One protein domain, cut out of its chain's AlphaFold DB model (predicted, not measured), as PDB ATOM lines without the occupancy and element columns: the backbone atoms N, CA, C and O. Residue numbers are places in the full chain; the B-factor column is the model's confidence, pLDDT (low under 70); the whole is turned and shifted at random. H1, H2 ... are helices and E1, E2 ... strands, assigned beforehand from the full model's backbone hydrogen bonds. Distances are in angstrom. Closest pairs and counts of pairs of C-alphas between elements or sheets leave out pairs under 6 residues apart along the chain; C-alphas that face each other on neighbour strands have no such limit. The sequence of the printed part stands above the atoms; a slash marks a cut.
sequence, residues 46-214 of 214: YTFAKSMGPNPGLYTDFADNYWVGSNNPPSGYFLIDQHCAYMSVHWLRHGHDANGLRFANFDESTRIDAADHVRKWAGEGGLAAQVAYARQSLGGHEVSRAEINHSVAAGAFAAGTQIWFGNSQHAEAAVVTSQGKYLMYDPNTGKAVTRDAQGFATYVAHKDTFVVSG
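What this domain is: This is residues 46 to 214 of the 214 residues of an uncharacterized protein of Streptomyces sp. ST5x (UniProt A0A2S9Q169). Two unequal lobes lie end to end along the longest axis: a larger one built on a strongly twisted sheet of six strands, with H1 and H3 covering one face and H4 and H5 the other, and a smaller one, a sheet of four strands with H2 across one face. H1 and H2 touch where the lobes meet. The printed part has 169 residues, with five named helices and ten named strands in the order E1 E2 E3 E4 H1 H2 H3 E5 H4 E6 E7 E8 E9 H5 E10, a mixed class. The larger sheet runs E5, E10, E6, E7, E8, E9, all antiparallel; the smaller runs E1, E3, E2, E4 and is mixed. The whole is compact, with a radius of gyration of the C-alphas of 16.0 A, yet elongated, spanning 51 by 30 by 24 A.

Where its parts are: E1, residues 46 to 48, begins at C-alpha 46 (32.047, -25.032, -20.703). E2 is residues 57 to 60, E3 residues 65 to 69, 13.5 A long, and E4 residues 78 to 82, 12.0 A long. H1 is residues 84 to 94, 15.2 A long. H2, residues 108 to 123, is the longest helix, 23.3 A, and begins at C-alpha 108 (25.912, -19.789, -14.405). H3 is residues 127 to 138, 16.3 A long, E5 residues 141 to 143, and H4 residues 145 to 154, 14.0 A long. E6 is residues 162 to 166, E7 residues 171 to 176, 17.2 A long, E8 residues 182 to 186 and E9 residues 191 to 195. H5 is residues 197 to 204, and E10, residues 209 to 213, ends at C-alpha 213 (35.500, -26.526, 11.078).

How they stand to each other: In the larger sheet E6, E7, E8 and E9 form a meander, each strand the antiparallel neighbour and hairpin partner of the one before: N 163 and O 174 are 2.8 A apart, N 175 and O 183 2.9 A, and N 184 and O 193 2.9 A. E10 is between E5 and E6, with N 212 and O 141 2.9 A apart and N 164 and O 211 2.9 A apart. E5, H4 and E6 are a split strand-helix-strand unit, two strands running the same way with E10 between them, and its crossover is right-handed. H1 runs along the strands at a height over the sheet of 8.2 A, and H3, on the same face, at 8.3 A. H1 and H3 touch at Val 89 and Ala 134, C-alphas 6.1 A apart, the same way at a shallow tilt of 2 degrees. On the opposite face H4 and H5 touch at Val 152 and Ala 197, C-alphas 5.9 A apart, opposite ways at a shallow tilt of 12 degrees. H1 touches H2 at Tyr 86 and Ala 114, C-alphas 6.2 A apart, at a steep tilt of 46 degrees. H2 is on the smaller sheet and runs across its strands, at 69 degrees to E2 on the local plane. There N 47 and O 66 of E1 and E3 are 2.8 A apart, N 59 and O 67 of the hairpin E2 and E3 2.8 A, and N 58 and O 81 of E2 and E4 2.8 A. In H1, H3, H4 and H5 every O i to N i+4 pair is within hydrogen-bond range; in H2, 11 of 12 are.

The domain as a whole: The two C-alphas farthest apart, those of Ser 75 and Ala 154, are 51.8 A apart. The printed part has no cut. The link from H1 to H2, residues 95 to 107, is long. The mean pLDDT of the printed part is 96.9, and no printed residue is under 70.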
ATOM      1  N   TYR A  46      32.974 -24.171 -21.441       97.81
ATOM      2  CA  TYR A  46      32.047 -25.032 -20.703       97.81
ATOM      3  C   TYR A  46      30.669 -25.060 -21.363       97.81
ATOM      4  O   TYR A  46      30.038 -24.025 -21.562       97.81
ATOM      5  N   THR A  47      30.174 -26.259 -21.660       98.00
ATOM      6  CA  THR A  47      28.809 -26.488 -22.141       98.00
ATOM      7  C   THR A  47      28.023 -27.297 -21.120       98.00
ATOM      8  O   THR A  47      28.449 -28.368 -20.695       98.00
ATOM      9  N   PHE A  48      26.832 -26.827 -20.763       97.44
ATOM     10  CA  PHE A  48      25.968 -27.499 -19.795       97.44
ATOM     11  C   PHE A  48      24.840 -28.255 -20.497       97.44
ATOM     12  O   PHE A  48      24.156 -27.721 -21.373       97.44
ATOM     13  N   ALA A  49      24.606 -29.500 -20.086       97.12
ATOM     14  CA  ALA A  49      23.451 -30.268 -20.524       97.12
ATOM     15  C   ALA A  49      22.141 -29.546 -20.167       97.12
ATOM     16  O   ALA A  49      22.006 -28.971 -19.087       97.12
ATOM     17  N   LYS A  50      21.128 -29.634 -21.040       92.56
ATOM     18  CA  LYS A  50      19.800 -29.039 -20.784       92.56
ATOM     19  C   LYS A  50      19.102 -29.631 -19.555       92.56
ATOM     20  O   LYS A  50      18.316 -28.952 -18.909       92.56
ATOM     21  N   SER A  51      19.361 -30.904 -19.270       92.62
ATOM     22  CA  SER A  51      18.866 -31.610 -18.093       92.62
ATOM     23  C   SER A  51      20.011 -32.405 -17.486       92.62
ATOM     24  O   SER A  51      20.774 -33.055 -18.204       92.62
ATOM     25  N   MET A  52      20.136 -32.333 -16.167       95.19
ATOM     26  CA  MET A  52      21.202 -32.976 -15.414       95.19
ATOM     27  C   MET A  52      20.686 -33.459 -14.059       95.19
ATOM     28  O   MET A  52      19.729 -32.920 -13.492       95.19
ATOM     29  N   GLY A  53      21.319 -34.512 -13.555       96.75
ATOM     30  CA  GLY A  53      21.120 -35.011 -12.206       96.75
ATOM     31  C   GLY A  53      21.617 -34.022 -11.145       96.75
ATOM     32  O   GLY A  53      22.134 -32.953 -11.474       96.75
ATOM     33  N   PRO A  54      21.441 -34.355  -9.857       98.06
ATOM     34  CA  PRO A  54      21.821 -33.473  -8.756       98.06
ATOM     35  C   PRO A  54      23.310 -33.107  -8.753       98.06
ATOM     36  O   PRO A  54      23.632 -31.937  -8.568       98.06
ATOM     37  N   ASN A  55      24.170 -34.089  -9.034       98.38
ATOM     38  CA  ASN A  55      25.619 -33.970  -9.157       98.38
ATOM     39  C   ASN A  55      26.052 -34.499 -10.541       98.38
ATOM     40  O   ASN A  55      26.221 -35.708 -10.715       98.38
ATOM     41  N   PRO A  56      26.124 -33.643 -11.575       98.38
ATOM     42  CA  PRO A  56      26.608 -34.043 -12.890       98.38
ATOM     43  C   PRO A  56      28.114 -34.334 -12.879       98.38
ATOM     44  O   PRO A  56      28.851 -33.845 -12.023       98.38
ATOM     45  N   GLY A  57      28.574 -35.094 -13.870       98.25
ATOM     46  CA  GLY A  57      29.994 -35.242 -14.171       98.25
ATOM     47  C   GLY A  57      30.513 -34.082 -15.018       98.25
ATOM     48  O   GLY A  57      29.756 -33.459 -15.769       98.25
ATOM     49  N   LEU A  58      31.811 -33.816 -14.905       98.44
ATOM     50  CA  LEU A  58      32.583 -32.997 -15.830       98.44
ATOM     51  C   LEU A  58      33.278 -33.914 -16.834       98.44
ATOM     52  O   LEU A  58      33.995 -34.836 -16.450       98.44
ATOM     53  N   TYR A  59      33.098 -33.635 -18.118       98.44
ATOM     54  CA  TYR A  59      33.700 -34.382 -19.210       98.44
ATOM     55  C   TYR A  59      34.568 -33.468 -20.073       98.44
ATOM     56  O   TYR A  59      34.271 -32.280 -20.180       98.44
ATOM     57  N   THR A  60      35.589 -34.009 -20.735       98.00
ATOM     58  CA  THR A  60      36.439 -33.268 -21.685       98.00
ATOM     59  C   THR A  60      36.746 -34.073 -22.940       98.00
ATOM     60  O   THR A  60      36.790 -35.301 -22.893       98.00
ATOM     61  N   ASP A  61      36.989 -33.376 -24.044       97.00
ATOM     62  CA  ASP A  61      37.561 -33.921 -25.280       97.00
ATOM     63  C   ASP A  61      39.091 -33.741 -25.369       97.00
ATOM     64  O   ASP A  61      39.693 -34.048 -26.397       97.00
ATOM     65  N   PHE A  62      39.722 -33.240 -24.298       94.75
ATOM     66  CA  PHE A  62      41.141 -32.871 -24.216       94.75
ATOM     67  C   PHE A  62      41.581 -31.727 -25.149       94.75
ATOM     68  O   PHE A  62      42.777 -31.464 -25.263       94.75
ATOM     69  N   ALA A  63      40.637 -31.008 -25.760       94.94
ATOM     70  CA  ALA A  63      40.872 -29.818 -26.581       94.94
ATOM     71  C   ALA A  63      40.368 -28.536 -25.885       94.94
ATOM     72  O   ALA A  63      39.887 -27.613 -26.538       94.94
ATOM     73  N   ASP A  64      40.445 -28.509 -24.547       94.19
ATOM     74  CA  ASP A  64      39.920 -27.454 -23.664       94.19
ATOM     75  C   ASP A  64      38.409 -27.182 -23.805       94.19
ATOM     76  O   ASP A  64      37.906 -26.164 -23.317       94.19
ATOM     77  N   ASN A  65      37.666 -28.123 -24.393       96.50
ATOM     78  CA  ASN A  65      36.215 -28.136 -24.319       96.50
ATOM     79  C   ASN A  65      35.771 -29.058 -23.188       96.50
ATOM     80  O   ASN A  65      36.247 -30.189 -23.019       96.50
ATOM     81  N   TYR A  66      34.822 -28.556 -22.412       98.06
ATOM     82  CA  TYR A  66      34.266 -29.231 -21.263       98.06
ATOM     83  C   TYR A  66      32.754 -29.306 -21.385       98.06
ATOM     84  O   TYR A  66      32.078 -28.343 -21.754       98.06
ATOM     85  N   TRP A  67      32.211 -30.466 -21.045       98.50
ATOM     86  CA  TRP A  67      30.779 -30.702 -21.022       98.50
ATOM     87  C   TRP A  67      30.352 -31.176 -19.639       98.50
ATOM     88  O   TRP A  67      30.968 -32.073 -19.066       98.50
ATOM     89  N   VAL A  68      29.290 -30.581 -19.102       98.50
ATOM     90  CA  VAL A  68      28.757 -30.899 -17.775       98.50
ATOM     91  C   VAL A  68      27.369 -31.509 -17.909       98.50
ATOM     92  O   VAL A  68      26.440 -30.869 -18.411       98.50
ATOM     93  N   GLY A  69      27.199 -32.731 -17.413       97.94
ATOM     94  CA  GLY A  69      25.913 -33.425 -17.420       97.94
ATOM     95  C   GLY A  69      25.975 -34.802 -16.766       97.94
ATOM     96  O   GLY A  69      27.004 -35.206 -16.239       97.94
ATOM     97  N   SER A  70      24.850 -35.521 -16.744       95.19
ATOM     98  CA  SER A  70      24.762 -36.814 -16.035       95.19
ATOM     99  C   SER A  70      24.688 -38.031 -16.945       95.19
ATOM    100  O   SER A  70      25.010 -39.121 -16.499       95.19
ATOM    101  N   ASN A  71      24.241 -37.868 -18.190       89.50
ATOM    102  CA  ASN A  71      24.037 -38.971 -19.123       89.50
ATOM    103  C   ASN A  71      24.360 -38.514 -20.544       89.50
ATOM    104  O   ASN A  71      24.041 -37.380 -20.897       89.50
ATOM    105  N   ASN A  72      24.889 -39.425 -21.364       91.94
ATOM    106  CA  ASN A  72      25.118 -39.231 -22.800       91.94
ATOM    107  C   ASN A  72      25.971 -37.987 -23.119       91.94
ATOM    108  O   ASN A  72      25.467 -37.061 -23.767       91.94
ATOM    109  N   PRO A  73      27.241 -37.936 -22.672       95.50
ATOM    110  CA  PRO A  73      28.140 -36.875 -23.110       95.50
ATOM    111  C   PRO A  73      28.282 -36.906 -24.647       95.50
ATOM    112  O   PRO A  73      28.065 -37.959 -25.263       95.50
ATOM    113  N   PRO A  74      28.641 -35.779 -25.291       97.12
ATOM    114  CA  PRO A  74      28.932 -35.766 -26.720       97.12
ATOM    115  C   PRO A  74      29.984 -36.821 -27.094       97.12
ATOM    116  O   PRO A  74      30.831 -37.197 -26.285       97.12
ATOM    117  N   SER A  75      29.940 -37.312 -28.335       97.44
ATOM    118  CA  SER A  75      30.934 -38.285 -28.803       97.44
ATOM    119  C   SER A  75      32.352 -37.719 -28.660       97.44
ATOM    120  O   SER A  75      32.585 -36.559 -28.996       97.44
ATOM    121  N   GLY A  76      33.283 -38.529 -28.148       97.06
ATOM    122  CA  GLY A  76      34.675 -38.127 -27.914       97.06
ATOM    123  C   GLY A  76      34.947 -37.463 -26.562       97.06
ATOM    124  O   GLY A  76      36.092 -37.117 -26.298       97.06
ATOM    125  N   TYR A  77      33.938 -37.312 -25.700       98.19
ATOM    126  CA  TYR A  77      34.112 -36.767 -24.354       98.19
ATOM    127  C   TYR A  77      34.334 -37.873 -23.315       98.19
ATOM    128  O   TYR A  77      33.645 -38.895 -23.310       98.19
ATOM    129  N   PHE A  78      35.254 -37.627 -22.383       97.50
ATOM    130  CA  PHE A  78      35.654 -38.547 -21.320       97.50
ATOM    131  C   PHE A  78      35.392 -37.934 -19.949       97.50
ATOM    132  O   PHE A  78      35.639 -36.747 -19.752       97.50
ATOM    133  N   LEU A  79      34.891 -38.741 -19.010       96.94
ATOM    134  CA  LEU A  79      34.638 -38.301 -17.637       96.94
ATOM    135  C   LEU A  79      35.965 -37.974 -16.946       96.94
ATOM    136  O   LEU A  79      36.874 -38.802 -16.939       96.94
ATOM    137  N   ILE A  80      36.035 -36.792 -16.345       95.19
ATOM    138  CA  ILE A  80      37.127 -36.373 -15.471       95.19
ATOM    139  C   ILE A  80      36.790 -36.758 -14.033       95.19
ATOM    140  O   ILE A  80      37.487 -37.559 -13.422       95.19
ATOM    141  N   ASP A  81      35.710 -36.176 -13.511       96.31
ATOM    142  CA  ASP A  81      35.245 -36.342 -12.135       96.31
ATOM    143  C   ASP A  81      33.823 -35.752 -12.008       96.31
ATOM    144  O   ASP A  81      33.215 -35.321 -12.994       96.31
ATOM    145  N   GLN A  82      33.273 -35.728 -10.801       96.44
ATOM    146  CA  GLN A  82      32.002 -35.105 -10.451       96.44
ATOM    147  C   GLN A  82      32.203 -33.864  -9.570       96.44
ATOM    148  O   GLN A  82      33.295 -33.567  -9.096       96.44
ATOM    149  N   HIS A  83      31.119 -33.131  -9.318       98.38
ATOM    150  CA  HIS A  83      31.152 -31.862  -8.584       98.38
ATOM    151  C   HIS A  83      30.894 -32.022  -7.076       98.38
ATOM    152  O   HIS A  83      30.768 -31.018  -6.373       98.38
ATOM    153  N   CYS A  84      30.820 -33.257  -6.561       98.31
ATOM    154  CA  CYS A  84      30.411 -33.547  -5.183       98.31
ATOM    155  C   CYS A  84      31.211 -32.754  -4.138       98.31
ATOM    156  O   CYS A  84      30.614 -32.073  -3.309       98.31
ATOM    157  N   ALA A  85      32.543 -32.735  -4.236       98.38
ATOM    158  CA  ALA A  85      33.394 -32.021  -3.285       98.38
ATOM    159  C   ALA A  85      33.131 -30.512  -3.263       98.38
ATOM    160  O   ALA A  85      32.978 -29.934  -2.183       98.38
ATOM    161  N   TYR A  86      33.015 -29.888  -4.440       98.62
ATOM    162  CA  TYR A  86      32.691 -28.467  -4.554       98.62
ATOM    163  C   TYR A  86      31.308 -28.176  -3.968       98.62
ATOM    164  O   TYR A  86      31.153 -27.273  -3.148       98.62
ATOM    165  N   MET A  87      30.305 -28.968  -4.352       98.69
ATOM    166  CA  MET A  87      28.926 -28.796  -3.902       98.69
ATOM    167  C   MET A  87      28.788 -28.944  -2.385       98.69
ATOM    168  O   MET A  87      28.074 -28.162  -1.762       98.69
ATOM    169  N   SER A  88      29.483 -29.909  -1.781       98.69
ATOM    170  CA  SER A  88      29.502 -30.110  -0.330       98.69
ATOM    171  C   SER A  88      30.072 -28.904   0.409       98.69
ATOM    172  O   SER A  88      29.458 -28.430   1.363       98.69
ATOM    173  N   VAL A  89      31.197 -28.355  -0.055       98.62
ATOM    174  CA  VAL A  89      31.765 -27.119   0.509       98.62
ATOM    175  C   VAL A  89      30.823 -25.934   0.293       98.62
ATOM    176  O   VAL A  89      30.606 -25.150   1.214       98.62
ATOM    177  N   HIS A  90      30.222 -25.808  -0.891       98.50
ATOM    178  CA  HIS A  90      29.300 -24.715  -1.191       98.50
ATOM    179  C   HIS A  90      28.073 -24.743  -0.267       98.50
ATOM    180  O   HIS A  90      27.726 -23.721   0.323       98.50
ATOM    181  N   TRP A  91      27.459 -25.912  -0.067       98.44
ATOM    182  CA  TRP A  91      26.347 -26.083   0.873       98.44
ATOM    183  C   TRP A  91      26.756 -25.709   2.308       98.44
ATOM    184  O   TRP A  91      26.027 -24.998   2.994       98.44
ATOM    185  N   LEU A  92      27.968 -26.082   2.742       98.25
ATOM    186  CA  LEU A  92      28.504 -25.685   4.051       98.25
ATOM    187  C   LEU A  92      28.720 -24.171   4.203       98.25
ATOM    188  O   LEU A  92      28.577 -23.641   5.304       98.25
ATOM    189  N   ARG A  93      29.039 -23.450   3.127       97.25
ATOM    190  CA  ARG A  93      29.363 -22.015   3.197       97.25
ATOM    191  C   ARG A  93      28.188 -21.085   2.939       97.25
ATOM    192  O   ARG A  93      28.174 -19.977   3.468       97.25
ATOM    193  N   HIS A  94      27.230 -21.515   2.128       94.94
ATOM    194  CA  HIS A  94      26.173 -20.646   1.607       94.94
ATOM    195  C   HIS A  94      24.777 -20.985   2.142       94.94
ATOM    196  O   HIS A  94      23.815 -20.298   1.806       94.94
ATOM    197  N   GLY A  95      24.661 -21.990   3.015       87.50
ATOM    198  CA  GLY A  95      23.436 -22.302   3.747       87.50
ATOM    199  C   GLY A  95      23.089 -23.787   3.703       87.50
ATOM    200  O   GLY A  95      23.090 -24.415   2.646       87.50
ATOM    201  N   HIS A  96      22.744 -24.333   4.870       89.06
ATOM    202  CA  HIS A  96      22.546 -25.769   5.095       89.06
ATOM    203  C   HIS A  96      21.072 -26.177   5.044       89.06
ATOM    204  O   HIS A  96      20.557 -26.794   5.976       89.06
ATOM    205  N   ASP A  97      20.350 -25.781   3.999       87.94
ATOM    206  CA  ASP A  97      18.912 -26.054   3.945       87.94
ATOM    207  C   ASP A  97      18.616 -27.567   3.892       87.94
ATOM    208  O   ASP A  97      19.325 -28.343   3.241       87.94
ATOM    209  N   ALA A  98      17.543 -27.987   4.573       89.12
ATOM    210  CA  ALA A  98      17.139 -29.388   4.673       89.12
ATOM    211  C   ALA A  98      16.675 -29.989   3.329       89.12
ATOM    212  O   ALA A  98      16.705 -31.207   3.156       89.12
ATOM    213  N   ASN A  99      16.287 -29.161   2.356       92.81
ATOM    214  CA  ASN A  99      15.980 -29.605   0.997       92.81
ATOM    215  C   ASN A  99      17.246 -29.962   0.198       92.81
ATOM    216  O   ASN A  99      17.135 -30.582  -0.860       92.81
ATOM    217  N   GLY A 100      18.434 -29.628   0.711       95.38
ATOM    218  CA  GLY A 100      19.715 -29.865   0.059       95.38
ATOM    219  C   GLY A 100      20.009 -28.867  -1.060       95.38
ATOM    220  O   GLY A 100      19.515 -27.743  -1.082       95.38
ATOM    221  N   LEU A 101      20.863 -29.285  -1.988       97.19
ATOM    222  CA  LEU A 101      21.377 -28.461  -3.074       97.19
ATOM    223  C   LEU A 101      21.589 -29.321  -4.319       97.19
ATOM    224  O   LEU A 101      22.094 -30.441  -4.242       97.19
ATOM    225  N   ARG A 102      21.224 -28.783  -5.483       97.94
ATOM    226  CA  ARG A 102      21.427 -29.421  -6.790       97.94
ATOM    227  C   ARG A 102      22.294 -28.519  -7.650       97.94
ATOM    228  O   ARG A 102      22.111 -27.306  -7.616       97.94
ATOM    229  N   PHE A 103      23.147 -29.098  -8.486       98.06
ATOM    230  CA  PHE A 103      24.045 -28.333  -9.352       98.06
ATOM    231  C   PHE A 103      23.274 -27.435 -10.321       98.06
ATOM    232  O   PHE A 103      23.654 -26.298 -10.572       98.06
ATOM    233  N   ALA A 104      22.131 -27.917 -10.816       96.31
ATOM    234  CA  ALA A 104      21.247 -27.146 -11.687       96.31
ATOM    235  C   ALA A 104      20.650 -25.889 -11.022       96.31
ATOM    236  O   ALA A 104      20.133 -25.033 -11.732       96.31
ATOM    237  N   ASN A 105      20.704 -25.780  -9.689       95.00
ATOM    238  CA  ASN A 105      20.206 -24.616  -8.956       95.00
ATOM    239  C   ASN A 105      21.261 -23.507  -8.828       95.00
ATOM    240  O   ASN A 105      20.925 -22.407  -8.398       95.00
ATOM    241  N   PHE A 106      22.520 -23.786  -9.167       96.50
ATOM    242  CA  PHE A 106      23.554 -22.765  -9.230       96.50
ATOM    243  C   PHE A 106      23.297 -21.798 -10.384       96.50
ATOM    244  O   PHE A 106      22.894 -22.201 -11.482       96.50
ATOM    245  N   ASP A 107      23.607 -20.523 -10.155       96.44
ATOM    246  CA  ASP A 107      23.749 -19.581 -11.257       96.44
ATOM    247  C   ASP A 107      24.882 -20.015 -12.204       96.44
ATOM    248  O   ASP A 107      25.677 -20.915 -11.926       96.44
ATOM    249  N   GLU A 108      24.922 -19.424 -13.393       95.50
ATOM    250  CA  GLU A 108      25.912 -19.789 -14.405       95.50
ATOM    251  C   GLU A 108      27.354 -19.565 -13.941       95.50
ATOM    252  O   GLU A 108      28.199 -20.428 -14.172       95.50
ATOM    253  N   SER A 109      27.624 -18.474 -13.218       97.50
ATOM    254  CA  SER A 109      28.971 -18.172 -12.724       97.50
ATOM    255  C   SER A 109      29.481 -19.230 -11.745       97.50
ATOM    256  O   SER A 109      30.602 -19.710 -11.881       97.50
ATOM    257  N   THR A 110      28.622 -19.682 -10.834       97.88
ATOM    258  CA  THR A 110      28.927 -20.725  -9.855       97.88
ATOM    259  C   THR A 110      29.091 -22.082 -10.537       97.88
ATOM    260  O   THR A 110      29.943 -22.874 -10.142       97.88
ATOM    261  N   ARG A 111      28.324 -22.366 -11.600       98.38
ATOM    262  CA  ARG A 111      28.500 -23.600 -12.385       98.38
ATOM    263  C   ARG A 111      29.835 -23.631 -13.126       98.38
ATOM    264  O   ARG A 111      30.457 -24.688 -13.178       98.38
ATOM    265  N   ILE A 112      30.264 -22.500 -13.684       98.12
ATOM    266  CA  ILE A 112      31.575 -22.372 -14.334       98.12
ATOM    267  C   ILE A 112      32.692 -22.517 -13.298       98.12
ATOM    268  O   ILE A 112      33.600 -23.314 -13.507       98.12
ATOM    269  N   ASP A 113      32.594 -21.824 -12.160       98.19
ATOM    270  CA  ASP A 113      33.583 -21.915 -11.080       98.19
ATOM    271  C   ASP A 113      33.716 -23.347 -10.536       98.19
ATOM    272  O   ASP A 113      34.826 -23.861 -10.382       98.19
ATOM    273  N   ALA A 114      32.591 -24.037 -10.326       98.44
ATOM    274  CA  ALA A 114      32.582 -25.434  -9.910       98.44
ATOM    275  C   ALA A 114      33.263 -26.349 -10.941       98.44
ATOM    276  O   ALA A 114      34.072 -27.202 -10.572       98.44
ATOM    277  N   ALA A 115      32.957 -26.174 -12.229       98.44
ATOM    278  CA  ALA A 115      33.555 -26.965 -13.301       98.44
ATOM    279  C   ALA A 115      35.061 -26.685 -13.455       98.44
ATOM    280  O   ALA A 115      35.839 -27.602 -13.725       98.44
ATOM    281  N   ASP A 116      35.497 -25.443 -13.250       98.19
ATOM    282  CA  ASP A 116      36.910 -25.070 -13.297       98.19
ATOM    283  C   ASP A 116      37.710 -25.643 -12.122       98.19
ATOM    284  O   ASP A 116      38.815 -26.151 -12.325       98.19
ATOM    285  N   HIS A 117      37.137 -25.670 -10.917       98.38
ATOM    286  CA  HIS A 117      37.751 -26.355  -9.777       98.38
ATOM    287  C   HIS A 117      37.936 -27.847 -10.048       98.38
ATOM    288  O   HIS A 117      39.040 -28.365  -9.889       98.38
ATOM    289  N   VAL A 118      36.895 -28.533 -10.528       97.94
ATOM    290  CA  VAL A 118      36.982 -29.966 -10.849       97.94
ATOM    291  C   VAL A 118      38.033 -30.230 -11.935       97.94
ATOM    292  O   VAL A 118      38.845 -31.147 -11.805       97.94
ATOM    293  N   ARG A 119      38.081 -29.386 -12.975       97.50
ATOM    294  CA  ARG A 119      39.115 -29.436 -14.020       97.50
ATOM    295  C   ARG A 119      40.525 -29.322 -13.435       97.50
ATOM    296  O   ARG A 119      41.399 -30.098 -13.816       97.50
ATOM    297  N   LYS A 120      40.756 -28.354 -12.544       97.19
ATOM    298  CA  LYS A 120      42.060 -28.118 -11.905       97.19
ATOM    299  C   LYS A 120      42.457 -29.277 -10.999       97.19
ATOM    300  O   LYS A 120      43.547 -29.821 -11.157       97.19
ATOM    301  N   TRP A 121      41.550 -29.742 -10.142       97.31
ATOM    302  CA  TRP A 121      41.816 -30.850  -9.222       97.31
ATOM    303  C   TRP A 121      42.236 -32.127  -9.939       97.31
ATOM    304  O   TRP A 121      43.140 -32.813  -9.469       97.31
ATOM    305  N   ALA A 122      41.661 -32.417 -11.105       94.00
ATOM    306  CA  ALA A 122      42.072 -33.564 -11.909       94.00
ATOM    307  C   ALA A 122      43.554 -33.524 -12.326       94.00
ATOM    308  O   ALA A 122      44.189 -34.572 -12.422       94.00
ATOM    309  N   GLY A 123      44.121 -32.329 -12.529       92.19
ATOM    310  CA  GLY A 123      45.551 -32.129 -12.786       92.19
ATOM    311  C   GLY A 123      46.410 -31.963 -11.524       92.19
ATOM    312  O   GLY A 123      47.625 -32.126 -11.591       92.19
ATOM    313  N   GLU A 124      45.798 -31.666 -10.378       94.19
ATOM    314  CA  GLU A 124      46.470 -31.293  -9.120       94.19
ATOM    315  C   GLU A 124      46.466 -32.410  -8.057       94.19
ATOM    316  O   GLU A 124      46.809 -32.180  -6.898       94.19
ATOM    317  N   GLY A 125      46.103 -33.640  -8.430       89.31
ATOM    318  CA  GLY A 125      46.138 -34.803  -7.529       89.31
ATOM    319  C   GLY A 125      44.773 -35.268  -7.010       89.31
ATOM    320  O   GLY A 125      44.711 -36.014  -6.031       89.31
ATOM    321  N   GLY A 126      43.682 -34.856  -7.660       93.88
ATOM    322  CA  GLY A 126      42.327 -35.354  -7.427       93.88
ATOM    323  C   GLY A 126      41.862 -35.116  -5.993       93.88
ATOM    324  O   GLY A 126      41.726 -33.972  -5.560       93.88
ATOM    325  N   LEU A 127      41.654 -36.202  -5.243       94.50
ATOM    326  CA  LEU A 127      41.178 -36.161  -3.858       94.50
ATOM    327  C   LEU A 127      42.019 -35.234  -2.967       94.50
ATOM    328  O   LEU A 127      41.457 -34.465  -2.195       94.50
ATOM    329  N   ALA A 128      43.350 -35.246  -3.091       96.44
ATOM    330  CA  ALA A 128      44.206 -34.389  -2.266       96.44
ATOM    331  C   ALA A 128      43.911 -32.891  -2.484       96.44
ATOM    332  O   ALA A 128      43.857 -32.120  -1.524       96.44
ATOM    333  N   ALA A 129      43.646 -32.488  -3.730       97.69
ATOM    334  CA  ALA A 129      43.285 -31.114  -4.069       97.69
ATOM    335  C   ALA A 129      41.872 -30.752  -3.571       97.69
ATOM    336  O   ALA A 129      41.664 -29.656  -3.048       97.69
ATOM    337  N   GLN A 130      40.921 -31.691  -3.633       98.06
ATOM    338  CA  GLN A 130      39.575 -31.519  -3.067       98.06
ATOM    339  C   GLN A 130      39.616 -31.291  -1.548       98.06
ATOM    340  O   GLN A 130      38.934 -30.409  -1.022       98.06
ATOM    341  N   VAL A 131      40.453 -32.053  -0.840       98.31
ATOM    342  CA  VAL A 131      40.649 -31.930   0.612       98.31
ATOM    343  C   VAL A 131      41.296 -30.595   0.957       98.31
ATOM    344  O   VAL A 131      40.817 -29.889   1.846       98.31
ATOM    345  N   ALA A 132      42.342 -30.203   0.224       98.25
ATOM    346  CA  ALA A 132      42.982 -28.901   0.391       98.25
ATOM    347  C   ALA A 132      41.981 -27.749   0.198       98.25
ATOM    348  O   ALA A 132      41.923 -26.835   1.026       98.25
ATOM    349  N   TYR A 133      41.133 -27.837  -0.830       98.44
ATOM    350  CA  TYR A 133      40.064 -26.875  -1.069       98.44
ATOM    351  C   TYR A 133      39.053 -26.820   0.081       98.44
ATOM    352  O   TYR A 133      38.707 -25.723   0.528       98.44
ATOM    353  N   ALA A 134      38.604 -27.969   0.597       98.56
ATOM    354  CA  ALA A 134      37.680 -28.019   1.731       98.56
ATOM    355  C   ALA A 134      38.291 -27.374   2.984       98.56
ATOM    356  O   ALA A 134      37.653 -26.531   3.614       98.56
ATOM    357  N   ARG A 135      39.552 -27.683   3.310       98.56
ATOM    358  CA  ARG A 135      40.265 -27.061   4.441       98.56
ATOM    359  C   ARG A 135      40.329 -25.548   4.307       98.56
ATOM    360  O   ARG A 135      39.944 -24.837   5.231       98.56
ATOM    361  N   GLN A 136      40.791 -25.063   3.155       98.31
ATOM    362  CA  GLN A 136      40.959 -23.635   2.913       98.31
ATOM    363  C   GLN A 136      39.615 -22.903   2.932       98.31
ATOM    364  O   GLN A 136      39.491 -21.853   3.558       98.31
ATOM    365  N   SER A 137      38.603 -23.466   2.276       98.25
ATOM    366  CA  SER A 137      37.291 -22.838   2.130       98.25
ATOM    367  C   SER A 137      36.502 -22.791   3.434       98.25
ATOM    368  O   SER A 137      35.757 -21.837   3.653       98.25
ATOM    369  N   LEU A 138      36.648 -23.809   4.282       97.94
ATOM    370  CA  LEU A 138      35.939 -23.906   5.558       97.94
ATOM    371  C   LEU A 138      36.737 -23.308   6.725       97.94
ATOM    372  O   LEU A 138      36.198 -23.200   7.822       97.94
ATOM    373  N   GLY A 139      38.016 -22.961   6.528       97.88
ATOM    374  CA  GLY A 139      38.925 -22.641   7.635       97.88
ATOM    375  C   GLY A 139      39.136 -23.829   8.582       97.88
ATOM    376  O   GLY A 139      39.352 -23.639   9.774       97.88
ATOM    377  N   GLY A 140      39.004 -25.050   8.058       97.31
ATOM    378  CA  GLY A 140      39.017 -26.288   8.829       97.31
ATOM    379  C   GLY A 140      40.374 -26.985   8.858       97.31
ATOM    380  O   GLY A 140      41.344 -26.578   8.212       97.31
ATOM    381  N   HIS A 141      40.425 -28.098   9.581       98.19
ATOM    382  CA  HIS A 141      41.586 -28.984   9.647       98.19
ATOM    383  C   HIS A 141      41.188 -30.424   9.329       98.19
ATOM    384  O   HIS A 141      40.037 -30.820   9.515       98.19
ATOM    385  N   GLU A 142      42.146 -31.194   8.816       98.38
ATOM    386  CA  GLU A 142      41.954 -32.625   8.605       98.38
ATOM    387  C   GLU A 142      41.940 -33.359   9.938       98.38
ATOM    388  O   GLU A 142      42.722 -33.045  10.836       98.38
ATOM    389  N   VAL A 143      41.071 -34.357  10.036       98.06
ATOM    390  CA  VAL A 143      41.018 -35.283  11.166       98.06
ATOM    391  C   VAL A 143      40.928 -36.708  10.645       98.06
ATOM    392  O   VAL A 143      40.366 -36.987   9.584       98.06
ATOM    393  N   SER A 144      41.488 -37.642  11.396       97.00
ATOM    394  CA  SER A 144      41.386 -39.060  11.093       97.00
ATOM    395  C   SER A 144      39.977 -39.588  11.370       97.00
ATOM    396  O   SER A 144      39.222 -39.077  12.202       97.00
ATOM    397  N   ARG A 145      39.642 -40.719  10.744       95.81
ATOM    398  CA  ARG A 145      38.417 -41.467  11.063       95.81
ATOM    399  C   ARG A 145      38.309 -41.821  12.552       95.81
ATOM    400  O   ARG A 145      37.210 -41.849  13.097       95.81
ATOM    401  N   ALA A 146      39.434 -42.113  13.209       96.31
ATOM    402  CA  ALA A 146      39.452 -42.428  14.635       96.31
ATOM    403  C   ALA A 146      39.048 -41.212  15.484       96.31
ATOM    404  O   ALA A 146      38.230 -41.349  16.392       96.31
ATOM    405  N   GLU A 147      39.557 -40.025  15.146       97.50
ATOM    406  CA  GLU A 147      39.207 -38.766  15.812       97.50
ATOM    407  C   GLU A 147      37.746 -38.376  15.578       97.50
ATOM    408  O   GLU A 147      37.071 -37.978  16.529       97.50
ATOM    409  N   ILE A 148      37.220 -38.563  14.361       97.50
ATOM    410  CA  ILE A 148      35.787 -38.378  14.074       97.50
ATOM    411  C   ILE A 148      34.945 -39.311  14.937       97.50
ATOM    412  O   ILE A 148      34.053 -38.847  15.642       97.50
ATOM    413  N   ASN A 149      35.241 -40.612  14.934       95.75
ATOM    414  CA  ASN A 149      34.475 -41.589  15.708       95.75
ATOM    415  C   ASN A 149      34.509 -41.277  17.208       95.75
ATOM    416  O   ASN A 149      33.477 -41.351  17.873       95.75
ATOM    417  N   HIS A 150      35.678 -40.897  17.727       97.25
ATOM    418  CA  HIS A 150      35.827 -40.488  19.118       97.25
ATOM    419  C   HIS A 150      35.000 -39.235  19.432       97.25
ATOM    420  O   HIS A 150      34.224 -39.242  20.384       97.25
ATOM    421  N   SER A 151      35.105 -38.192  18.604       97.62
ATOM    422  CA  SER A 151      34.398 -36.918  18.801       97.62
ATOM    423  C   SER A 151      32.881 -37.081  18.715       97.62
ATOM    424  O   SER A 151      32.152 -36.510  19.525       97.62
ATOM    425  N   VAL A 152      32.394 -37.905  17.781       96.94
ATOM    426  CA  VAL A 152      30.966 -38.221  17.637       96.94
ATOM    427  C   VAL A 152      30.457 -39.002  18.847       96.94
ATOM    428  O   VAL A 152      29.421 -38.642  19.403       96.94
ATOM    429  N   ALA A 153      31.183 -40.037  19.285       95.56
ATOM    430  CA  ALA A 153      30.801 -40.846  20.445       95.56
ATOM    431  C   ALA A 153      30.815 -40.041  21.753       95.56
ATOM    432  O   ALA A 153      29.966 -40.253  22.616       95.56
ATOM    433  N   ALA A 154      31.755 -39.102  21.884       96.44
ATOM    434  CA  ALA A 154      31.855 -38.204  23.028       96.44
ATOM    435  C   ALA A 154      30.862 -37.027  22.977       96.44
ATOM    436  O   ALA A 154      30.746 -36.301  23.961       96.44
ATOM    437  N   GLY A 155      30.170 -36.805  21.851       96.25
ATOM    438  CA  GLY A 155      29.338 -35.615  21.650       96.25
ATOM    439  C   GLY A 155      30.143 -34.311  21.688       96.25
ATOM    440  O   GLY A 155      29.638 -33.292  22.147       96.25
ATOM    441  N   ALA A 156      31.405 -34.348  21.250       97.00
ATOM    442  CA  ALA A 156      32.358 -33.250  21.403       97.00
ATOM    443  C   ALA A 156      32.128 -32.087  20.423       97.00
ATOM    444  O   ALA A 156      32.592 -30.975  20.672       97.00
ATOM    445  N   PHE A 157      31.428 -32.322  19.311       97.75
ATOM    446  CA  PHE A 157      31.160 -31.276  18.328       97.75
ATOM    447  C   PHE A 157      30.053 -30.332  18.797       97.75
ATOM    448  O   PHE A 157      28.927 -30.750  19.072       97.75
ATOM    449  N   ALA A 158      30.366 -29.038  18.831       98.00
ATOM    450  CA  ALA A 158      29.393 -27.995  19.116       98.00
ATOM    451  C   ALA A 158      28.389 -27.836  17.962       98.00
ATOM    452  O   ALA A 158      28.690 -28.134  16.803       98.00
ATOM    453  N   ALA A 159      27.201 -27.311  18.266       97.94
ATOM    454  CA  ALA A 159      26.254 -26.904  17.233       97.94
ATOM    455  C   ALA A 159      26.897 -25.873  16.287       97.94
ATOM    456  O   ALA A 159      27.566 -24.949  16.735       97.94
ATOM    457  N   GLY A 160      26.680 -26.040  14.985       97.69
ATOM    458  CA  GLY A 160      27.314 -25.259  13.926       97.69
ATOM    459  C   GLY A 160      28.598 -25.877  13.371       97.69
ATOM    460  O   GLY A 160      29.024 -25.446  12.303       97.69
ATOM    461  N   THR A 161      29.169 -26.905  14.020       98.62
ATOM    462  CA  THR A 161      30.351 -27.607  13.489       98.62
ATOM    463  C   THR A 161      30.048 -28.142  12.091       98.62
ATOM    464  O   THR A 161      29.097 -28.904  11.903       98.62
ATOM    465  N   GLN A 162      30.868 -27.747  11.126       98.69
ATOM    466  CA  GLN A 162      30.840 -28.156   9.731       98.69
ATOM    467  C   GLN A 162      31.824 -29.300   9.517       98.69
ATOM    468  O   GLN A 162      32.978 -29.242   9.939       98.69
ATOM    469  N   ILE A 163      31.364 -30.342   8.838       98.75
ATOM    470  CA  ILE A 163      32.145 -31.542   8.565       98.75
ATOM    471  C   ILE A 163      32.027 -31.826   7.075       98.75
ATOM    472  O   ILE A 163      30.960 -32.197   6.592       98.75
ATOM    473  N   TRP A 164      33.119 -31.664   6.344       98.81
ATOM    474  CA  TRP A 164      33.255 -32.211   4.999       98.81
ATOM    475  C   TRP A 164      33.894 -33.592   5.116       98.81
ATOM    476  O   TRP A 164      34.829 -33.777   5.895       98.81
ATOM    477  N   PHE A 165      33.385 -34.578   4.387       98.62
ATOM    478  CA  PHE A 165      33.914 -35.936   4.462       98.62
ATOM    479  C   PHE A 165      33.738 -36.679   3.147       98.62
ATOM    480  O   PHE A 165      32.780 -36.456   2.412       98.62
ATOM    481  N   GLY A 166      34.649 -37.595   2.849       97.12
ATOM    482  CA  GLY A 166      34.662 -38.254   1.555       97.12
ATOM    483  C   GLY A 166      35.596 -39.448   1.473       97.12
ATOM    484  O   GLY A 166      36.114 -39.947   2.475       97.12
ATOM    485  N   ASN A 167      35.740 -39.920   0.244       95.38
ATOM    486  CA  ASN A 167      36.742 -40.877  -0.205       95.38
ATOM    487  C   ASN A 167      37.065 -40.598  -1.682       95.38
ATOM    488  O   ASN A 167      36.612 -39.600  -2.239       95.38
ATOM    489  N   SER A 168      37.806 -41.492  -2.338       92.69
ATOM    490  CA  SER A 168      38.185 -41.343  -3.752       92.69
ATOM    491  C   SER A 168      37.022 -41.345  -4.753       92.69
ATOM    492  O   SER A 168      37.258 -41.120  -5.937       92.69
ATOM    493  N   GLN A 169      35.791 -41.629  -4.321       93.44
ATOM    494  CA  GLN A 169      34.623 -41.741  -5.195       93.44
ATOM    495  C   GLN A 169      33.593 -40.639  -4.966       93.44
ATOM    496  O   GLN A 169      32.874 -40.281  -5.895       93.44
ATOM    497  N   HIS A 170      33.441 -40.169  -3.724       97.31
ATOM    498  CA  HIS A 170      32.352 -39.269  -3.365       97.31
ATOM    499  C   HIS A 170      32.651 -38.461  -2.106       97.31
ATOM    500  O   HIS A 170      33.091 -39.012  -1.090       97.31
ATOM    501  N   ALA A 171      32.314 -37.176  -2.158       98.31
ATOM    502  CA  ALA A 171      32.413 -36.235  -1.055       98.31
ATOM    503  C   ALA A 171      31.035 -35.694  -0.662       98.31
ATOM    504  O   ALA A 171      30.158 -35.479  -1.497       98.31
ATOM    505  N   GLU A 172      30.851 -35.505   0.636       98.69
ATOM    506  CA  GLU A 172      29.594 -35.169   1.293       98.69
ATOM    507  C   GLU A 172      29.855 -34.146   2.404       98.69
ATOM    508  O   GLU A 172      30.997 -33.811   2.733       98.69
ATOM    509  N   ALA A 173      28.778 -33.614   2.974       98.75
ATOM    510  CA  ALA A 173      28.861 -32.635   4.049       98.75
ATOM    511  C   ALA A 173      27.916 -32.973   5.199       98.75
ATOM    512  O   ALA A 173      26.903 -33.643   5.020       98.75
ATOM    513  N   ALA A 174      28.222 -32.468   6.388       98.69
ATOM    514  CA  ALA A 174      27.313 -32.430   7.517       98.69
ATOM    515  C   ALA A 174      27.503 -31.152   8.331       98.69
ATOM    516  O   ALA A 174      28.606 -30.618   8.418       98.69
ATOM    517  N   VAL A 175      26.431 -30.701   8.975       98.56
ATOM    518  CA  VAL A 175      26.488 -29.689  10.030       98.56
ATOM    519  C   VAL A 175      25.850 -30.232  11.304       98.56
ATOM    520  O   VAL A 175      24.809 -30.901  11.265       98.56
ATOM    521  N   VAL A 176      26.470 -29.958  12.448       98.44
ATOM    522  CA  VAL A 176      25.905 -30.304  13.752       98.44
ATOM    523  C   VAL A 176      24.805 -29.305  14.093       98.44
ATOM    524  O   VAL A 176      25.019 -28.104  14.201       98.44
ATOM    525  N   THR A 177      23.590 -29.802  14.245       97.56
ATOM    526  CA  THR A 177      22.403 -29.018  14.598       97.56
ATOM    527  C   THR A 177      22.408 -28.610  16.074       97.56
ATOM    528  O   THR A 177      23.103 -29.202  16.899       97.56
ATOM    529  N   SER A 178      21.542 -27.666  16.449       96.75
ATOM    530  CA  SER A 178      21.331 -27.263  17.852       96.75
ATOM    531  C   SER A 178      20.867 -28.398  18.776       96.75
ATOM    532  O   SER A 178      20.985 -28.284  19.991       96.75
ATOM    533  N   GLN A 179      20.357 -29.500  18.217       95.94
ATOM    534  CA  GLN A 179      19.948 -30.698  18.958       95.94
ATOM    535  C   GLN A 179      21.070 -31.744  19.088       95.94
ATOM    536  O   GLN A 179      20.797 -32.867  19.507       95.94
ATOM    537  N   GLY A 180      22.298 -31.439  18.653       96.50
ATOM    538  CA  GLY A 180      23.408 -32.403  18.626       96.50
ATOM    539  C   GLY A 180      23.255 -33.508  17.570       96.50
ATOM    540  O   GLY A 180      23.970 -34.506  17.603       96.50
ATOM    541  N   LYS A 181      22.307 -33.355  16.636       97.94
ATOM    542  CA  LYS A 181      22.137 -34.229  15.461       97.94
ATOM    543  C   LYS A 181      22.952 -33.713  14.280       97.94
ATOM    544  O   LYS A 181      23.298 -32.538  14.251       97.94
ATOM    545  N   TYR A 182      23.162 -34.552  13.278       98.50
ATOM    546  CA  TYR A 182      23.943 -34.251  12.082       98.50
ATOM    547  C   TYR A 182      22.997 -34.088  10.898       98.50
ATOM    548  O   TYR A 182      22.395 -35.068  10.458       98.50
ATOM    549  N   LEU A 183      22.838 -32.866  10.387       98.56
ATOM    550  CA  LEU A 183      22.166 -32.642   9.108       98.56
ATOM    551  C   LEU A 183      23.187 -32.887   8.003       98.56
ATOM    552  O   LEU A 183      24.137 -32.123   7.870       98.56
ATOM    553  N   MET A 184      23.011 -33.968   7.253       98.56
ATOM    554  CA  MET A 184      23.976 -34.437   6.264       98.56
ATOM    555  C   MET A 184      23.478 -34.181   4.858       98.56
ATOM    556  O   MET A 184      22.338 -34.512   4.563       98.56
ATOM    557  N   TYR A 185      24.338 -33.677   3.989       98.69
ATOM    558  CA  TYR A 185      24.058 -33.403   2.592       98.69
ATOM    559  C   TYR A 185      24.828 -34.361   1.679       98.69
ATOM    560  O   TYR A 185      26.054 -34.467   1.769       98.69
ATOM    561  N   ASP A 186      24.091 -35.018   0.782       98.38
ATOM    562  CA  ASP A 186      24.630 -35.889  -0.261       98.38
ATOM    563  C   ASP A 186      24.419 -35.248  -1.647       98.38
ATOM    564  O   ASP A 186      23.279 -35.199  -2.140       98.38
ATOM    565  N   PRO A 187      25.496 -34.792  -2.318       98.38
ATOM    566  CA  PRO A 187      25.410 -34.215  -3.654       98.38
ATOM    567  C   PRO A 187      24.783 -35.135  -4.705       98.38
ATOM    568  O   PRO A 187      24.098 -34.633  -5.593       98.38
ATOM    569  N   ASN A 188      24.939 -36.461  -4.611       98.00
ATOM    570  CA  ASN A 188      24.403 -37.394  -5.612       98.00
ATOM    571  C   ASN A 188      22.879 -37.448  -5.606       98.00
ATOM    572  O   ASN A 188      22.256 -37.613  -6.658       98.00
ATOM    573  N   THR A 189      22.260 -37.264  -4.442       97.81
ATOM    574  CA  THR A 189      20.799 -37.152  -4.326       97.81
ATOM    575  C   THR A 189      20.321 -35.702  -4.393       97.81
ATOM    576  O   THR A 189      19.171 -35.443  -4.765       97.81
ATOM    577  N   GLY A 190      21.206 -34.757  -4.071       97.62
ATOM    578  CA  GLY A 190      20.916 -33.336  -3.936       97.62
ATOM    579  C   GLY A 190      20.059 -33.009  -2.719       97.62
ATOM    580  O   GLY A 190      19.395 -31.977  -2.722       97.62
ATOM    581  N   LYS A 191      20.018 -33.901  -1.724       97.81
ATOM    582  CA  LYS A 191      19.143 -33.808  -0.549       97.81
ATOM    583  C   LYS A 191      19.957 -33.811   0.733       97.81
ATOM    584  O   LYS A 191      21.067 -34.344   0.763       97.81
ATOM    585  N   ALA A 192      19.362 -33.268   1.793       98.19
ATOM    586  CA  ALA A 192      19.891 -33.394   3.138       98.19
ATOM    587  C   ALA A 192      19.018 -34.306   4.017       98.19
ATOM    588  O   ALA A 192      17.801 -34.390   3.854       98.19
ATOM    589  N   VAL A 193      19.650 -35.033   4.938       98.19
ATOM    590  CA  VAL A 193      19.012 -35.978   5.860       98.19
ATOM    591  C   VAL A 193      19.630 -35.823   7.240       98.19
ATOM    592  O   VAL A 193      20.849 -35.829   7.394       98.19
ATOM    593  N   THR A 194      18.787 -35.732   8.264       98.31
ATOM    594  CA  THR A 194      19.245 -35.667   9.653       98.31
ATOM    595  C   THR A 194      19.494 -37.062  10.216       98.31
ATOM    596  O   THR A 194      18.635 -37.939  10.118       98.31
ATOM    597  N   ARG A 195      20.639 -37.250  10.874       98.38
ATOM    598  CA  ARG A 195      20.982 -38.453  11.642       98.38
ATOM    599  C   ARG A 195      21.334 -38.103  13.081       98.38
ATOM    600  O   ARG A 195      21.773 -36.994  13.375       98.38
ATOM    601  N   ASP A 196      21.137 -39.051  13.986       98.38
ATOM    602  CA  ASP A 196      21.744 -38.989  15.314       98.38
ATOM    603  C   ASP A 196      23.244 -39.343  15.249       98.38
ATOM    604  O   ASP A 196      23.785 -39.640  14.181       98.38
ATOM    605  N   ALA A 197      23.933 -39.286  16.393       97.50
ATOM    606  CA  ALA A 197      25.365 -39.567  16.474       97.50
ATOM    607  C   ALA A 197      25.715 -40.988  16.004       97.50
ATOM    608  O   ALA A 197      26.637 -41.167  15.209       97.50
ATOM    609  N   GLN A 198      24.943 -41.997  16.428       97.62
ATOM    610  CA  GLN A 198      25.175 -43.385  16.027       97.62
ATOM    611  C   GLN A 198      24.957 -43.586  14.522       97.62
ATOM    612  O   GLN A 198      25.746 -44.266  13.858       97.62
ATOM    613  N   GLY A 199      23.902 -42.987  13.970       98.12
ATOM    614  CA  GLY A 199      23.590 -43.027  12.549       98.12
ATOM    615  C   GLY A 199      24.645 -42.319  11.708       98.12
ATOM    616  O   GLY A 199      25.006 -42.834  10.652       98.12
ATOM    617  N   PHE A 200      25.173 -41.184  12.175       98.38
ATOM    618  CA  PHE A 200      26.287 -40.493  11.523       98.38
ATOM    619  C   PHE A 200      27.567 -41.339  11.547       98.38
ATOM    620  O   PHE A 200      28.119 -41.611  10.484       98.38
ATOM    621  N   ALA A 201      27.984 -41.843  12.716       97.44
ATOM    622  CA  ALA A 201      29.173 -42.693  12.859       97.44
ATOM    623  C   ALA A 201      29.102 -43.953  11.980       97.44
ATOM    624  O   ALA A 201      30.064 -44.306  11.300       97.44
ATOM    625  N   THR A 202      27.936 -44.607  11.946       97.56
ATOM    626  CA  THR A 202      27.700 -45.783  11.091       97.56
ATOM    627  C   THR A 202      27.819 -45.416   9.616       97.56
ATOM    628  O   THR A 202      28.422 -46.153   8.837       97.56
ATOM    629  N   TYR A 203      27.267 -44.266   9.226       97.31
ATOM    630  CA  TYR A 203      27.307 -43.815   7.845       97.31
ATOM    631  C   TYR A 203      28.734 -43.510   7.388       97.31
ATOM    632  O   TYR A 203      29.140 -43.983   6.333       97.31
ATOM    633  N   VAL A 204      29.524 -42.786   8.180       97.12
ATOM    634  CA  VAL A 204      30.875 -42.367   7.768       97.12
ATOM    635  C   VAL A 204      31.948 -43.448   7.930       97.12
ATOM    636  O   VAL A 204      33.106 -43.217   7.594       97.12
ATOM    637  N   ALA A 205      31.597 -44.655   8.383       95.75
ATOM    638  CA  ALA A 205      32.557 -45.739   8.610       95.75
ATOM    639  C   ALA A 205      33.369 -46.135   7.354       95.75
ATOM    640  O   ALA A 205      34.519 -46.575   7.467       95.75
ATOM    641  N   HIS A 206      32.782 -45.955   6.166       93.50
ATOM    642  CA  HIS A 206      33.388 -46.249   4.860       93.50
ATOM    643  C   HIS A 206      34.086 -45.040   4.208       93.50
ATOM    644  O   HIS A 206      34.546 -45.133   3.069       93.50
ATOM    645  N   LYS A 207      34.136 -43.905   4.905       95.88
ATOM    646  CA  LYS A 207      34.852 -42.699   4.485       95.88
ATOM    647  C   LYS A 207      36.251 -42.719   5.089       95.88
ATOM    648  O   LYS A 207      36.461 -43.297   6.161       95.88
ATOM    649  N   ASP A 208      37.208 -42.126   4.397       95.94
ATOM    650  CA  ASP A 208      38.616 -42.139   4.805       95.94
ATOM    651  C   ASP A 208      39.190 -40.741   5.028       95.94
ATOM    652  O   ASP A 208      40.220 -40.622   5.691       95.94
ATOM    653  N   THR A 209      38.493 -39.700   4.568       97.31
ATOM    654  CA  THR A 209      38.979 -38.328   4.642       97.31
ATOM    655  C   THR A 209      37.930 -37.396   5.221       97.31
ATOM    656  O   THR A 209      36.751 -37.474   4.868       97.31
ATOM    657  N   PHE A 210      38.365 -36.506   6.112       98.50
ATOM    658  CA  PHE A 210      37.493 -35.624   6.875       98.50
ATOM    659  C   PHE A 210      38.155 -34.269   7.080       98.50
ATOM    660  O   PHE A 210      39.340 -34.196   7.395       98.50
ATOM    661  N   VAL A 211      37.366 -33.209   6.961       98.81
ATOM    662  CA  VAL A 211      37.744 -31.840   7.304       98.81
ATOM    663  C   VAL A 211      36.685 -31.283   8.241       98.81
ATOM    664  O   VAL A 211      35.498 -31.292   7.910       98.81
ATOM    665  N   VAL A 212      37.112 -30.794   9.403       98.56
ATOM    666  CA  VAL A 212      36.229 -30.235  10.433       98.56
ATOM    667  C   VAL A 212      36.525 -28.751  10.626       98.56
ATOM    668  O   VAL A 212      37.686 -28.340  10.684       98.56
ATOM    669  N   SER A 213      35.466 -27.951  10.739       98.12
ATOM    670  CA  SER A 213      35.500 -26.526  11.078       98.12
ATOM    671  C   SER A 213      34.386 -26.221  12.077       98.12
ATOM    672  O   SER A 213      33.271 -26.711  11.910       98.12
ATOM    673  N   GLY A 214      34.663 -25.459  13.133       85.06
ATOM    674  CA  GLY A 214      33.711 -25.184  14.213       85.06
ATOM    675  C   GLY A 214      34.197 -24.103  15.157       85.06
ATOM    676  O   GLY A 214      35.429 -23.887  15.213       85.06
TER     677      GLY A 214